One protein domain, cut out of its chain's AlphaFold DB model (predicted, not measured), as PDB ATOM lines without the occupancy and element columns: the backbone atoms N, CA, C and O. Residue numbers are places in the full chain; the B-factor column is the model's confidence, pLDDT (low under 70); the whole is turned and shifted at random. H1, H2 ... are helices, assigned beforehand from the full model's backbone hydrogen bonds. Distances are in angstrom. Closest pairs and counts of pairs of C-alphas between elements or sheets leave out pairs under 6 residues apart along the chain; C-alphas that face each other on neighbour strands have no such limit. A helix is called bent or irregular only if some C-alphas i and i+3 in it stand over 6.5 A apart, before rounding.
ATOM      1  N   ALA A  27       3.532  41.805 -45.665       73.19
ATOM      2  CA  ALA A  27       3.949  43.066 -45.055       73.19
ATOM      3  C   ALA A  27       2.997  43.470 -43.918       73.19
ATOM      4  O   ALA A  27       3.438  43.799 -42.810       73.19
ATOM      5  N   PHE A  28       1.690  43.355 -44.162       73.00
ATOM      6  CA  PHE A  28       0.673  43.620 -43.152       73.00
ATOM      7  C   PHE A  28       0.749  42.617 -41.988       73.00
ATOM      8  O   PHE A  28       0.695  43.010 -40.822       73.00
ATOM      9  N   GLY A  29       0.973  41.333 -42.281       72.56
ATOM     10  CA  GLY A  29       1.113  40.286 -41.271       72.56
ATOM     11  C   GLY A  29       2.257  40.538 -40.283       72.56
ATOM     12  O   GLY A  29       2.057  40.423 -39.068       72.56
ATOM     13  N   ARG A  30       3.430  40.945 -40.783       77.31
ATOM     14  CA  ARG A  30       4.585  41.305 -39.941       77.31
ATOM     15  C   ARG A  30       4.319  42.557 -39.103       77.31
ATOM     16  O   ARG A  30       4.640  42.579 -37.913       77.31
ATOM     17  N   TRP A  31       3.691  43.572 -39.695       76.88
ATOM     18  CA  TRP A  31       3.337  44.808 -38.997       76.88
ATOM     19  C   TRP A  31       2.330  44.561 -37.864       76.88
ATOM     20  O   TRP A  31       2.581  44.947 -36.719       76.88
ATOM     21  N   SER A  32       1.249  43.822 -38.128       71.94
ATOM     22  CA  SER A  32       0.258  43.467 -37.105       71.94
ATOM     23  C   SER A  32       0.843  42.616 -35.979       71.94
ATOM     24  O   SER A  32       0.426  42.751 -34.834       71.94
ATOM     25  N   GLU A  33       1.799  41.732 -36.269       77.31
ATOM     26  CA  GLU A  33       2.457  40.932 -35.230       77.31
ATOM     27  C   GLU A  33       3.342  41.786 -34.316       77.31
ATOM     28  O   GLU A  33       3.346  41.602 -33.098       77.31
ATOM     29  N   SER A  34       4.039  42.774 -34.885       77.44
ATOM     30  CA  SER A  34       4.779  43.763 -34.101       77.44
ATOM     31  C   SER A  34       3.851  44.582 -33.203       77.44
ATOM     32  O   SER A  34       4.149  44.770 -32.025       77.44
ATOM     33  N   ILE A  35       2.705  45.021 -33.729       75.56
ATOM     34  CA  ILE A  35       1.701  45.769 -32.959       75.56
ATOM     35  C   ILE A  35       1.106  44.920 -31.838       75.56
ATOM     36  O   ILE A  35       0.988  45.406 -30.715       75.56
ATOM     37  N   ALA A  36       0.764  43.659 -32.112       76.81
ATOM     38  CA  ALA A  36       0.214  42.753 -31.108       76.81
ATOM     39  C   ALA A  36       1.201  42.535 -29.950       76.81
ATOM     40  O   ALA A  36       0.817  42.624 -28.784       76.81
ATOM     41  N   ARG A  37       2.492  42.339 -30.259       79.50
ATOM     42  CA  ARG A  37       3.549  42.257 -29.235       79.50
ATOM     43  C   ARG A  37       3.719  43.568 -28.465       79.50
ATOM     44  O   ARG A  37       3.924  43.540 -27.254       79.50
ATOM     45  N   TYR A  38       3.623  44.706 -29.149       79.69
ATOM     46  CA  TYR A  38       3.773  46.023 -28.533       79.69
ATOM     47  C   TYR A  38       2.617  46.351 -27.577       79.69
ATOM     48  O   TYR A  38       2.870  46.684 -26.422       79.69
ATOM     49  N   MET A  39       1.364  46.185 -28.015       78.94
ATOM     50  CA  MET A  39       0.172  46.439 -27.191       78.94
ATOM     51  C   MET A  39       0.021  45.452 -26.024       78.94
ATOM     52  O   MET A  39      -0.474  45.840 -24.970       78.94
ATOM     53  N   GLY A  40       0.467  44.200 -26.174       74.31
ATOM     54  CA  GLY A  40       0.384  43.182 -25.117       74.31
ATOM     55  C   GLY A  40       1.438  43.300 -24.009       74.31
ATOM     56  O   GLY A  40       1.393  42.543 -23.042       74.31
ATOM     57  N   THR A  41       2.401  44.220 -24.126       86.69
ATOM     58  CA  THR A  41       3.501  44.361 -23.158       86.69
ATOM     59  C   THR A  41       3.218  45.487 -22.158       86.69
ATOM     60  O   THR A  41       2.827  46.584 -22.547       86.69
ATOM     61  N   ALA A  42       3.544  45.288 -20.870       87.69
ATOM     62  CA  ALA A  42       3.419  46.312 -19.813       87.69
ATOM     63  C   ALA A  42       4.129  47.649 -20.138       87.69
ATOM     64  O   ALA A  42       3.746  48.709 -19.647       87.69
ATOM     65  N   LYS A  43       5.132  47.611 -21.024       88.00
ATOM     66  CA  LYS A  43       5.850  48.779 -21.554       88.00
ATOM     67  C   LYS A  43       4.926  49.795 -22.238       88.00
ATOM     68  O   LYS A  43       5.176  50.990 -22.109       88.00
ATOM     69  N   PHE A  44       3.868  49.353 -22.925       89.25
ATOM     70  CA  PHE A  44       2.926  50.259 -23.591       89.25
ATOM     71  C   PHE A  44       2.156  51.122 -22.588       89.25
ATOM     72  O   PHE A  44       2.045  52.332 -22.772       89.25
ATOM     73  N   ILE A  45       1.683  50.505 -21.501       89.81
ATOM     74  CA  ILE A  45       0.953  51.199 -20.434       89.81
ATOM     75  C   ILE A  45       1.858  52.254 -19.794       89.81
ATOM     76  O   ILE A  45       1.464  53.411 -19.696       89.81
ATOM     77  N   VAL A  46       3.097  51.883 -19.448       93.38
ATOM     78  CA  VAL A  46       4.081  52.817 -18.878       93.38
ATOM     79  C   VAL A  46       4.336  53.996 -19.818       93.38
ATOM     80  O   VAL A  46       4.289  55.145 -19.383       93.38
ATOM     81  N   TYR A  47       4.560  53.734 -21.108       92.88
ATOM     82  CA  TYR A  47       4.759  54.784 -22.107       92.88
ATOM     83  C   TYR A  47       3.557  55.738 -22.187       92.88
ATOM     84  O   TYR A  47       3.736  56.952 -22.129       92.88
ATOM     85  N   MET A  48       2.331  55.206 -22.247       92.06
ATOM     86  CA  MET A  48       1.112  56.023 -22.287       92.06
ATOM     87  C   MET A  48       0.936  56.874 -21.026       92.06
ATOM     88  O   MET A  48       0.614  58.059 -21.128       92.06
ATOM     89  N   THR A  49       1.209  56.318 -19.845       93.44
ATOM     90  CA  THR A  49       1.179  57.076 -18.585       93.44
ATOM     91  C   THR A  49       2.198  58.214 -18.586       93.44
ATOM     92  O   THR A  49       1.864  59.325 -18.173       93.44
ATOM     93  N   VAL A  50       3.415  57.977 -19.087       95.56
ATOM     94  CA  VAL A  50       4.455  59.015 -19.190       95.56
ATOM     95  C   VAL A  50       4.042  60.119 -20.158       95.56
ATOM     96  O   VAL A  50       4.196  61.290 -19.824       95.56
ATOM     97  N   VAL A  51       3.479  59.781 -21.322       93.56
ATOM     98  CA  VAL A  51       3.019  60.774 -22.310       93.56
ATOM     99  C   VAL A  51       1.902  61.650 -21.738       93.56
ATOM    100  O   VAL A  51       1.986  62.876 -21.816       93.56
ATOM    101  N   ILE A  52       0.887  61.045 -21.111       92.06
ATOM    102  CA  ILE A  52      -0.216  61.785 -20.476       92.06
ATOM    103  C   ILE A  52       0.310  62.652 -19.321       92.06
ATOM    104  O   ILE A  52      -0.048  63.825 -19.208       92.06
ATOM    105  N   GLY A  53       1.201  62.106 -18.488       92.50
ATOM    106  CA  GLY A  53       1.827  62.834 -17.385       92.50
ATOM    107  C   GLY A  53       2.679  64.012 -17.862       92.50
ATOM    108  O   GLY A  53       2.582  65.104 -17.303       92.50
ATOM    109  N   ALA A  54       3.461  63.829 -18.928       91.31
ATOM    110  CA  ALA A  54       4.260  64.885 -19.543       91.31
ATOM    111  C   ALA A  54       3.376  65.990 -20.138       91.31
ATOM    112  O   ALA A  54       3.672  67.168 -19.945       91.31
ATOM    113  N   TRP A  55       2.263  65.631 -20.788       89.19
ATOM    114  CA  TRP A  55       1.285  66.596 -21.304       89.19
ATOM    115  C   TRP A  55       0.667  67.441 -20.188       89.19
ATOM    116  O   TRP A  55       0.584  68.669 -20.293       89.19
ATOM    117  N   PHE A  56       0.260  66.789 -19.097       87.62
ATOM    118  CA  PHE A  56      -0.269  67.468 -17.918       87.62
ATOM    119  C   PHE A  56       0.772  68.415 -17.309       87.62
ATOM    120  O   PHE A  56       0.474  69.579 -17.029       87.62
ATOM    121  N   LEU A  57       2.010  67.938 -17.146       87.81
ATOM    122  CA  LEU A  57       3.100  68.707 -16.559       87.81
ATOM    123  C   LEU A  57       3.461  69.928 -17.417       87.81
ATOM    124  O   LEU A  57       3.605  71.024 -16.877       87.81
ATOM    125  N   TRP A  58       3.524  69.771 -18.740       86.44
ATOM    126  CA  TRP A  58       3.756  70.865 -19.686       86.44
ATOM    127  C   TRP A  58       2.692  71.964 -19.553       86.44
ATOM    128  O   TRP A  58       3.020  73.133 -19.339       86.44
ATOM    129  N   ASN A  59       1.409  71.585 -19.580       84.56
ATOM    130  CA  ASN A  59       0.296  72.531 -19.452       84.56
ATOM    131  C   ASN A  59       0.205  73.174 -18.059       84.56
ATOM    132  O   ASN A  59      -0.311  74.289 -17.923       84.56
ATOM    133  N   ARG A  60       0.717  72.509 -17.015       79.81
ATOM    134  CA  ARG A  60       0.757  73.063 -15.657       79.81
ATOM    135  C   ARG A  60       1.923  74.028 -15.441       79.81
ATOM    136  O   ARG A  60       1.722  75.048 -14.779       79.81
ATOM    137  N   LEU A  61       3.111  73.699 -15.950       79.00
ATOM    138  CA  LEU A  61       4.355  74.431 -15.687       79.00
ATOM    139  C   LEU A  61       4.582  75.635 -16.608       79.00
ATOM    140  O   LEU A  61       5.336  76.528 -16.230       79.00
ATOM    141  N   MET A  62       3.928  75.708 -17.774       75.88
ATOM    142  CA  MET A  62       4.017  76.862 -18.682       75.88
ATOM    143  C   MET A  62       2.741  77.723 -18.655       75.88
ATOM    144  O   MET A  62       1.880  77.582 -19.522       75.88
ATOM    145  N   PRO A  63       2.595  78.666 -17.702       64.12
ATOM    146  CA  PRO A  63       1.394  79.492 -17.594       64.12
ATOM    147  C   PRO A  63       1.173  80.468 -18.759       64.12
ATOM    148  O   PRO A  63       0.038  80.892 -18.958       64.12
ATOM    149  N   ILE A  64       2.224  80.800 -19.516       65.62
ATOM    150  CA  ILE A  64       2.188  81.748 -20.644       65.62
ATOM    151  C   ILE A  64       1.873  81.034 -21.977       65.62
ATOM    152  O   ILE A  64       1.312  81.642 -22.879       65.62
ATOM    153  N   TRP A  65       2.163  79.729 -22.079       65.94
ATOM    154  CA  TRP A  65       1.971  78.898 -23.278       65.94
ATOM    155  C   TRP A  65       1.086  77.681 -22.964       65.94
ATOM    156  O   TRP A  65       1.439  76.538 -23.257       65.94
ATOM    157  N   LYS A  66      -0.061  77.915 -22.312       67.00
ATOM    158  CA  LYS A  66      -1.044  76.858 -22.026       67.00
ATOM    159  C   LYS A  66      -1.703  76.413 -23.327       67.00
ATOM    160  O   LYS A  66      -2.675  77.021 -23.767       67.00
ATOM    161  N   PHE A  67      -1.154  75.370 -23.934       72.81
ATOM    162  CA  PHE A  67      -1.671  74.798 -25.172       72.81
ATOM    163  C   PHE A  67      -3.060  74.162 -24.974       72.81
ATOM    164  O   PHE A  67      -3.899  74.244 -25.863       72.81
ATOM    165  N   ASP A  68      -3.325  73.583 -23.795       81.94
ATOM    166  CA  ASP A  68      -4.578  72.895 -23.456       81.94
ATOM    167  C   ASP A  68      -4.995  73.179 -21.990       81.94
ATOM    168  O   ASP A  68      -4.561  72.489 -21.062       81.94
ATOM    169  N   PRO A  69      -5.787  74.241 -21.734       79.56
ATOM    170  CA  PRO A  69      -6.283  74.572 -20.399       79.56
ATOM    171  C   PRO A  69      -7.237  73.507 -19.836       79.56
ATOM    172  O   PRO A  69      -7.970  72.854 -20.576       79.56
ATOM    173  N   TYR A  70      -7.285  73.375 -18.506       78.88
ATOM    174  CA  TYR A  70      -8.250  72.503 -17.824       78.88
ATOM    175  C   TYR A  70      -9.682  72.846 -18.280       78.88
ATOM    176  O   TYR A  70     -10.054  74.021 -18.183       78.88
ATOM    177  N   PRO A  71     -10.478  71.883 -18.790       78.06
ATOM    178  CA  PRO A  71     -10.418  70.431 -18.552       78.06
ATOM    179  C   PRO A  71      -9.662  69.560 -19.591       78.06
ATOM    180  O   PRO A  71      -9.945  68.370 -19.684       78.06
ATOM    181  N   PHE A  72      -8.688  70.090 -20.337       85.62
ATOM    182  CA  PHE A  72      -7.891  69.359 -21.346       85.62
ATOM    183  C   PHE A  72      -8.709  68.847 -22.545       85.62
ATOM    184  O   PHE A  72      -8.783  67.645 -22.838       85.62
ATOM    185  N   GLY A  73      -9.373  69.773 -23.239       86.81
ATOM    186  CA  GLY A  73     -10.208  69.449 -24.395       86.81
ATOM    187  C   GLY A  73      -9.407  68.829 -25.540       86.81
ATOM    188  O   GLY A  73      -9.867  67.869 -26.157       86.81
ATOM    189  N   PHE A  74      -8.189  69.313 -25.795       88.25
ATOM    190  CA  PHE A  74      -7.370  68.807 -26.897       88.25
ATOM    191  C   PHE A  74      -6.880  67.381 -26.638       88.25
ATOM    192  O   PHE A  74      -7.020  66.516 -27.507       88.25
ATOM    193  N   LEU A  75      -6.377  67.104 -25.430       90.06
ATOM    194  CA  LEU A  75      -5.991  65.748 -25.034       90.06
ATOM    195  C   LEU A  75      -7.167  64.773 -25.183       90.06
ATOM    196  O   LEU A  75      -7.012  63.687 -25.736       90.06
ATOM    197  N   THR A  76      -8.354  65.189 -24.744       91.75
ATOM    198  CA  THR A  76      -9.574  64.378 -24.841       91.75
ATOM    199  C   THR A  76      -9.950  64.092 -26.294       91.75
ATOM    200  O   THR A  76     -10.274  62.951 -26.632       91.75
ATOM    201  N   LEU A  77      -9.863  65.091 -27.176       92.38
ATOM    202  CA  LEU A  77     -10.119  64.924 -28.610       92.38
ATOM    203  C   LEU A  77      -9.149  63.920 -29.243       92.38
ATOM    204  O   LEU A  77      -9.582  63.007 -29.948       92.38
ATOM    205  N   VAL A  78      -7.852  64.042 -28.949       92.50
ATOM    206  CA  VAL A  78      -6.824  63.131 -29.474       92.50
ATOM    207  C   VAL A  78      -7.031  61.704 -28.964       92.50
ATOM    208  O   VAL A  78      -6.992  60.770 -29.761       92.50
ATOM    209  N   LEU A  79      -7.305  61.518 -27.669       92.25
ATOM    210  CA  LEU A  79      -7.566  60.192 -27.097       92.25
ATOM    211  C   LEU A  79      -8.833  59.550 -27.681       92.25
ATOM    212  O   LEU A  79      -8.846  58.349 -27.961       92.25
ATOM    213  N   SER A  80      -9.874  60.346 -27.926       94.81
ATOM    214  CA  SER A  80     -11.113  59.875 -28.559       94.81
ATOM    215  C   SER A  80     -10.867  59.415 -30.000       94.81
ATOM    216  O   SER A  80     -11.325  58.344 -30.407       94.81
ATOM    217  N   LEU A  81     -10.082  60.183 -30.763       94.00
ATOM    218  CA  LEU A  81      -9.671  59.810 -32.117       94.00
ATOM    219  C   LEU A  81      -8.795  58.548 -32.116       94.00
ATOM    220  O   LEU A  81      -9.005  57.652 -32.935       94.00
ATOM    221  N   GLN A  82      -7.849  58.449 -31.177       94.19
ATOM    222  CA  GLN A  82      -6.991  57.275 -31.021       94.19
ATOM    223  C   GLN A  82      -7.829  56.009 -30.805       94.19
ATOM    224  O   GLN A  82      -7.600  55.003 -31.477       94.19
ATOM    225  N   ALA A  83      -8.812  56.055 -29.902       91.25
ATOM    226  CA  ALA A  83      -9.702  54.926 -29.644       91.25
ATOM    227  C   ALA A  83     -10.520  54.542 -30.890       91.25
ATOM    228  O   ALA A  83     -10.642  53.357 -31.209       91.25
ATOM    229  N   SER A  84     -11.020  55.535 -31.634       95.56
ATOM    230  CA  SER A  84     -11.792  55.312 -32.862       95.56
ATOM    231  C   SER A  84     -10.977  54.610 -33.954       95.56
ATOM    232  O   SER A  84     -11.480  53.676 -34.578       95.56
ATOM    233  N   TYR A  85      -9.712  54.992 -34.153       93.00
ATOM    234  CA  TYR A  85      -8.840  54.350 -35.145       93.00
ATOM    235  C   TYR A  85      -8.242  53.017 -34.663       93.00
ATOM    236  O   TYR A  85      -7.908  52.151 -35.473       93.00
ATOM    237  N   ALA A  86      -8.147  52.802 -33.349       89.12
ATOM    238  CA  ALA A  86      -7.708  51.524 -32.798       89.12
ATOM    239  C   ALA A  86      -8.695  50.389 -33.119       89.12
ATOM    240  O   ALA A  86      -8.259  49.290 -33.451       89.12
ATOM    241  N   ALA A  87     -10.006  50.645 -33.085       88.38
ATOM    242  CA  ALA A  87     -11.033  49.634 -33.351       88.38
ATOM    243  C   ALA A  87     -10.862  48.891 -34.699       88.38
ATOM    244  O   ALA A  87     -10.753  47.663 -34.674       88.38
ATOM    245  N   PRO A  88     -10.765  49.556 -35.868       87.88
ATOM    246  CA  PRO A  88     -10.572  48.866 -37.146       87.88
ATOM    247  C   PRO A  88      -9.216  48.155 -37.248       87.88
ATOM    248  O   PRO A  88      -9.135  47.079 -37.840       87.88
ATOM    249  N   LEU A  89      -8.157  48.705 -36.644       83.75
ATOM    250  CA  LEU A  89      -6.852  48.042 -36.601       83.75
ATOM    251  C   LEU A  89      -6.888  46.755 -35.773       83.75
ATOM    252  O   LEU A  89      -6.324  45.738 -36.184       83.75
ATOM    253  N   ILE A  90      -7.566  46.793 -34.626       85.75
ATOM    254  CA  ILE A  90      -7.769  45.631 -33.763       85.75
ATOM    255  C   ILE A  90      -8.606  44.584 -34.497       85.75
ATOM    256  O   ILE A  90      -8.204  43.426 -34.518       85.75
ATOM    257  N   LEU A  91      -9.702  44.974 -35.158       86.31
ATOM    258  CA  LEU A  91     -10.533  44.055 -35.947       86.31
ATOM    259  C   LEU A  91      -9.728  43.354 -37.044       86.31
ATOM    260  O   LEU A  91      -9.860  42.150 -37.245       86.31
ATOM    261  N   LEU A  92      -8.845  44.079 -37.730       82.56
ATOM    262  CA  LEU A  92      -8.021  43.491 -38.780       82.56
ATOM    263  C   LEU A  92      -6.946  42.545 -38.212       82.56
ATOM    264  O   LEU A  92      -6.673  41.490 -38.789       82.56
ATOM    265  N   ALA A  93      -6.374  42.877 -37.050       82.00
ATOM    266  CA  ALA A  93      -5.481  41.975 -36.325       82.00
ATOM    267  C   ALA A  93      -6.213  40.715 -35.821       82.00
ATOM    268  O   ALA A  93      -5.654  39.620 -35.914       82.00
ATOM    269  N   GLN A  94      -7.456  40.867 -35.351       85.06
ATOM    270  CA  GLN A  94      -8.320  39.780 -34.886       85.06
ATOM    271  C   GLN A  94      -8.737  38.854 -36.029       85.06
ATOM    272  O   GLN A  94      -8.600  37.646 -35.880       85.06
ATOM    273  N   ASN A  95      -9.147  39.379 -37.189       83.62
ATOM    274  CA  ASN A  95      -9.477  38.556 -38.362       83.62
ATOM    275  C   ASN A  95      -8.301  37.652 -38.752       83.62
ATOM    276  O   ASN A  95      -8.467  36.456 -38.956       83.62
ATOM    277  N   ARG A  96      -7.079  38.196 -38.742       81.69
ATOM    278  CA  ARG A  96      -5.875  37.415 -39.051       81.69
ATOM    279  C   ARG A  96      -5.506  36.404 -37.960       81.69
ATOM    280  O   ARG A  96      -4.869  35.392 -38.251       81.69
ATOM    281  N   GLN A  97      -5.813  36.687 -36.694       82.00
ATOM    282  CA  GLN A  97      -5.681  35.695 -35.622       82.00
ATOM    283  C   GLN A  97      -6.691  34.564 -35.829       82.00
ATOM    284  O   GLN A  97      -6.273  33.416 -35.901       82.00
ATOM    285  N   ALA A  98      -7.960  34.893 -36.074       86.12
ATOM    286  CA  ALA A  98      -9.018  33.922 -36.333       86.12
ATOM    287  C   ALA A  98      -8.730  33.034 -37.557       86.12
ATOM    288  O   ALA A  98      -8.973  31.831 -37.506       86.12
ATOM    289  N   ASP A  99      -8.158  33.590 -38.631       86.19
ATOM    290  CA  ASP A  99      -7.744  32.811 -39.805       86.19
ATOM    291  C   ASP A  99      -6.636  31.802 -39.464       86.19
ATOM    292  O   ASP A  99      -6.703  30.640 -39.872       86.19
ATOM    293  N   ARG A 100      -5.628  32.216 -38.683       86.00
ATOM    294  CA  ARG A 100      -4.562  31.315 -38.212       86.00
ATOM    295  C   ARG A 100      -5.103  30.241 -37.276       86.00
ATOM    296  O   ARG A 100      -4.762  29.072 -37.446       86.00
ATOM    297  N   ASP A 101      -5.959  30.627 -36.339       88.69
ATOM    298  CA  ASP A 101      -6.581  29.708 -35.387       88.69
ATOM    299  C   ASP A 101      -7.438  28.677 -36.124       88.69
ATOM    300  O   ASP A 101      -7.370  27.487 -35.824       88.69
ATOM    301  N   ARG A 102      -8.173  29.096 -37.161       91.38
ATOM    302  CA  ARG A 102      -8.948  28.194 -38.017       91.38
ATOM    303  C   ARG A 102      -8.064  27.156 -38.709       91.38
ATOM    304  O   ARG A 102      -8.396  25.975 -38.662       91.38
ATOM    305  N   ILE A 103      -6.950  27.579 -39.312       90.75
ATOM    306  CA  ILE A 103      -6.000  26.658 -39.960       90.75
ATOM    307  C   ILE A 103      -5.440  25.661 -38.940       90.75
ATOM    308  O   ILE A 103      -5.416  24.460 -39.207       90.75
ATOM    309  N   ALA A 104      -5.045  26.141 -37.758       92.56
ATOM    310  CA  ALA A 104      -4.533  25.286 -36.692       92.56
ATOM    311  C   ALA A 104      -5.584  24.262 -36.222       92.56
ATOM    312  O   ALA A 104      -5.263  23.087 -36.056       92.56
ATOM    313  N   MET A 105      -6.847  24.678 -36.068       93.44
ATOM    314  CA  MET A 105      -7.945  23.773 -35.708       93.44
ATOM    315  C   MET A 105      -8.223  22.725 -36.791       93.44
ATOM    316  O   MET A 105      -8.504  21.573 -36.467       93.44
ATOM    317  N   ASP A 106      -8.172  23.101 -38.069       94.50
ATOM    318  CA  ASP A 106      -8.385  22.159 -39.173       94.50
ATOM    319  C   ASP A 106      -7.251  21.127 -39.257       94.50
ATOM    320  O   ASP A 106      -7.502  19.938 -39.483       94.50
ATOM    321  N   GLU A 107      -6.010  21.547 -39.008       94.62
ATOM    322  CA  GLU A 107      -4.873  20.634 -38.931       94.62
ATOM    323  C   GLU A 107      -4.980  19.684 -37.729       94.62
ATOM    324  O   GLU A 107      -4.769  18.478 -37.882       94.62
ATOM    325  N   ASP A 108      -5.375  20.191 -36.560       94.88
ATOM    326  CA  ASP A 108      -5.596  19.375 -35.365       94.88
ATOM    327  C   ASP A 108      -6.702  18.331 -35.583       94.88
ATOM    328  O   ASP A 108      -6.504  17.141 -35.327       94.88
ATOM    329  N   ARG A 109      -7.829  18.726 -36.194       95.06
ATOM    330  CA  ARG A 109      -8.898  17.789 -36.586       95.06
ATOM    331  C   ARG A 109      -8.386  16.691 -37.511       95.06
ATOM    332  O   ARG A 109      -8.724  15.523 -37.317       95.06
ATOM    333  N   ARG A 110      -7.564  17.041 -38.505       95.50
ATOM    334  CA  ARG A 110      -6.974  16.063 -39.428       95.50
ATOM    335  C   ARG A 110      -6.042  15.098 -38.693       95.50
ATOM    336  O   ARG A 110      -6.114  13.892 -38.925       95.50
ATOM    337  N   ARG A 111      -5.207  15.600 -37.782       95.25
ATOM    338  CA  ARG A 111      -4.330  14.769 -36.939       95.25
ATOM    339  C   ARG A 111      -5.131  13.851 -36.019       95.25
ATOM    340  O   ARG A 111      -4.750  12.695 -35.856       95.25
ATOM    341  N   ALA A 112      -6.236  14.324 -35.450       95.12
ATOM    342  CA  ALA A 112      -7.117  13.514 -34.614       95.12
ATOM    343  C   ALA A 112      -7.799  12.390 -35.414       95.12
ATOM    344  O   ALA A 112      -7.886  11.259 -34.938       95.12
ATOM    345  N   GLN A 113      -8.233  12.668 -36.649       95.81
ATOM    346  CA  GLN A 113      -8.787  11.647 -37.546       95.81
ATOM    347  C   GLN A 113      -7.757  10.566 -37.895       95.81
ATOM    348  O   GLN A 113      -8.088   9.383 -37.846       95.81
ATOM    349  N   LEU A 114      -6.516  10.960 -38.201       94.88
ATOM    350  CA  LEU A 114      -5.425  10.020 -38.474       94.88
ATOM    351  C   LEU A 114      -5.105   9.160 -37.245       94.88
ATOM    352  O   LEU A 114      -5.110   7.940 -37.348       94.88
ATOM    353  N   GLN A 115      -4.946   9.769 -36.067       94.19
ATOM    354  CA  GLN A 115      -4.712   9.031 -34.819       94.19
ATOM    355  C   GLN A 115      -5.837   8.041 -34.500       94.19
ATOM    356  O   GLN A 115      -5.576   6.930 -34.035       94.19
ATOM    357  N   LYS A 116      -7.093   8.424 -34.761       95.50
ATOM    358  CA  LYS A 116      -8.234   7.520 -34.601       95.50
ATOM    359  C   LYS A 116      -8.117   6.319 -35.543       95.50
ATOM    360  O   LYS A 116      -8.270   5.192 -35.083       95.50
ATOM    361  N   ALA A 117      -7.821   6.554 -36.822       95.00
ATOM    362  CA  ALA A 117      -7.653   5.487 -37.809       95.00
ATOM    363  C   ALA A 117      -6.489   4.545 -37.450       95.00
ATOM    364  O   ALA A 117      -6.661   3.328 -37.497       95.00
ATOM    365  N   ASP A 118      -5.348   5.087 -37.016       94.69
ATOM    366  CA  ASP A 118      -4.196   4.296 -36.566       94.69
ATOM    367  C   ASP A 118      -4.548   3.447 -35.339       94.69
ATOM    368  O   ASP A 118      -4.201   2.269 -35.263       94.69
ATOM    369  N   THR A 119      -5.296   4.015 -34.390       94.88
ATOM    370  CA  THR A 119      -5.749   3.289 -33.195       94.88
ATOM    371  C   THR A 119      -6.718   2.162 -33.558       94.88
ATOM    372  O   THR A 119      -6.601   1.056 -33.027       94.88
ATOM    373  N   GLU A 120      -7.663   2.409 -34.468       95.25
ATOM    374  CA  GLU A 120      -8.586   1.383 -34.971       95.25
ATOM    375  C   GLU A 120      -7.838   0.268 -35.712       95.25
ATOM    376  O   GLU A 120      -8.129  -0.912 -35.496       95.25
ATOM    377  N   TYR A 121      -6.840   0.624 -36.525       95.06
ATOM    378  CA  TYR A 121      -5.979  -0.333 -37.212       95.06
ATOM    379  C   TYR A 121      -5.210  -1.209 -36.219       95.06
ATOM    380  O   TYR A 121      -5.338  -2.432 -36.258       95.06
ATOM    381  N   LEU A 122      -4.494  -0.598 -35.268       94.94
ATOM    382  CA  LEU A 122      -3.749  -1.320 -34.234       94.94
ATOM    383  C   LEU A 122      -4.662  -2.206 -33.383       94.94
ATOM    384  O   LEU A 122      -4.306  -3.340 -33.080       94.94
ATOM    385  N   THR A 123      -5.857  -1.733 -33.027       95.44
ATOM    386  CA  THR A 123      -6.826  -2.530 -32.260       95.44
ATOM    387  C   THR A 123      -7.280  -3.755 -33.048       95.44
ATOM    388  O   THR A 123      -7.374  -4.851 -32.490       95.44
TER     389      THR A 123
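AT A GLANCE: This is residues 27 to 123 of the 173 residues of an uncharacterized protein of Actinoplanes sp. (strain ATCC 31044 / CBS 674.73 / SE50/110) (UniProt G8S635). One very long helix, H3, makes the length of this model; H2 runs back beside its first part across an open gap, and H1 stands crosswise at the far end of that gap, next to H3 around residues 93 to 96, so that the three outline a long, open frame. From this frame residues 98 to 123 of H3 stick out as a long arm, and the loop of residues 62 to 72 closes the opposite end. The printed part has 97 residues, with three named helices in the order H1, H2, H3, and no named strand; its class is all helix. It is extended, with a radius of gyration of the C-alphas of 23.9 A, and forms a rod that spans 85 by 25 by 22 A.

IN THESE COORDINATES: Find C-alpha 73 at (-10.208, 69.449, -24.395); from there H3, residues 73 to 123, runs 72.5 A to C-alpha 123 at (-6.826, -2.530, -32.260), with y falling along the way. H3 is neither bent nor irregular, but only just: C-alphas 85 and 88 are 6.1 A apart. Then look at H2, residues 42 to 61, where y rises over 28.4 A from first to last C-alpha. Go back to C-alpha 27 at (3.949, 43.066, -45.055) for the beginning of H1, residues 27 to 39, 18.6 A long, which runs mainly along z.

HOW THE PARTS SIT: Start at Ala 93 in H3: its C-alpha is 6.0 A from that of Ser 32 in H1, the closest pair of the two helices. H1 and H3 only just touch, with 3 pairs of C-alphas within 8 A, and H3 does so with residues 93 to 96 alone. Their lines are about perpendicular, at 73 degrees. H1 and H2 are close but not clearly touching; their closest C-alphas, those of Tyr 38 and Phe 44, are 6.6 A apart. Their lines are only just about perpendicular, at 71 degrees. H2 and H3 are apart, but only just, with their closest C-alphas at 8.2 A. In H1 and H2 every O i to N i+4 pair is within hydrogen-bond range; in H3 it is 45 of 47.

THE WHOLE: Look from Ile 64 to Thr 123 for the two C-alphas farthest apart, 85.6 A. The printed part, residues 27 to 123 of a chain of 173, has no cut. The link from H1 to H2 is tight, with 2 residues, and the link from H2 to H3 is long, with 11. Residues 37 to 51, 77 to 88 and 98 to 123 stand free. The mean pLDDT of the printed part is 86.5, and residues 63 to 66, in the long link, are under 70.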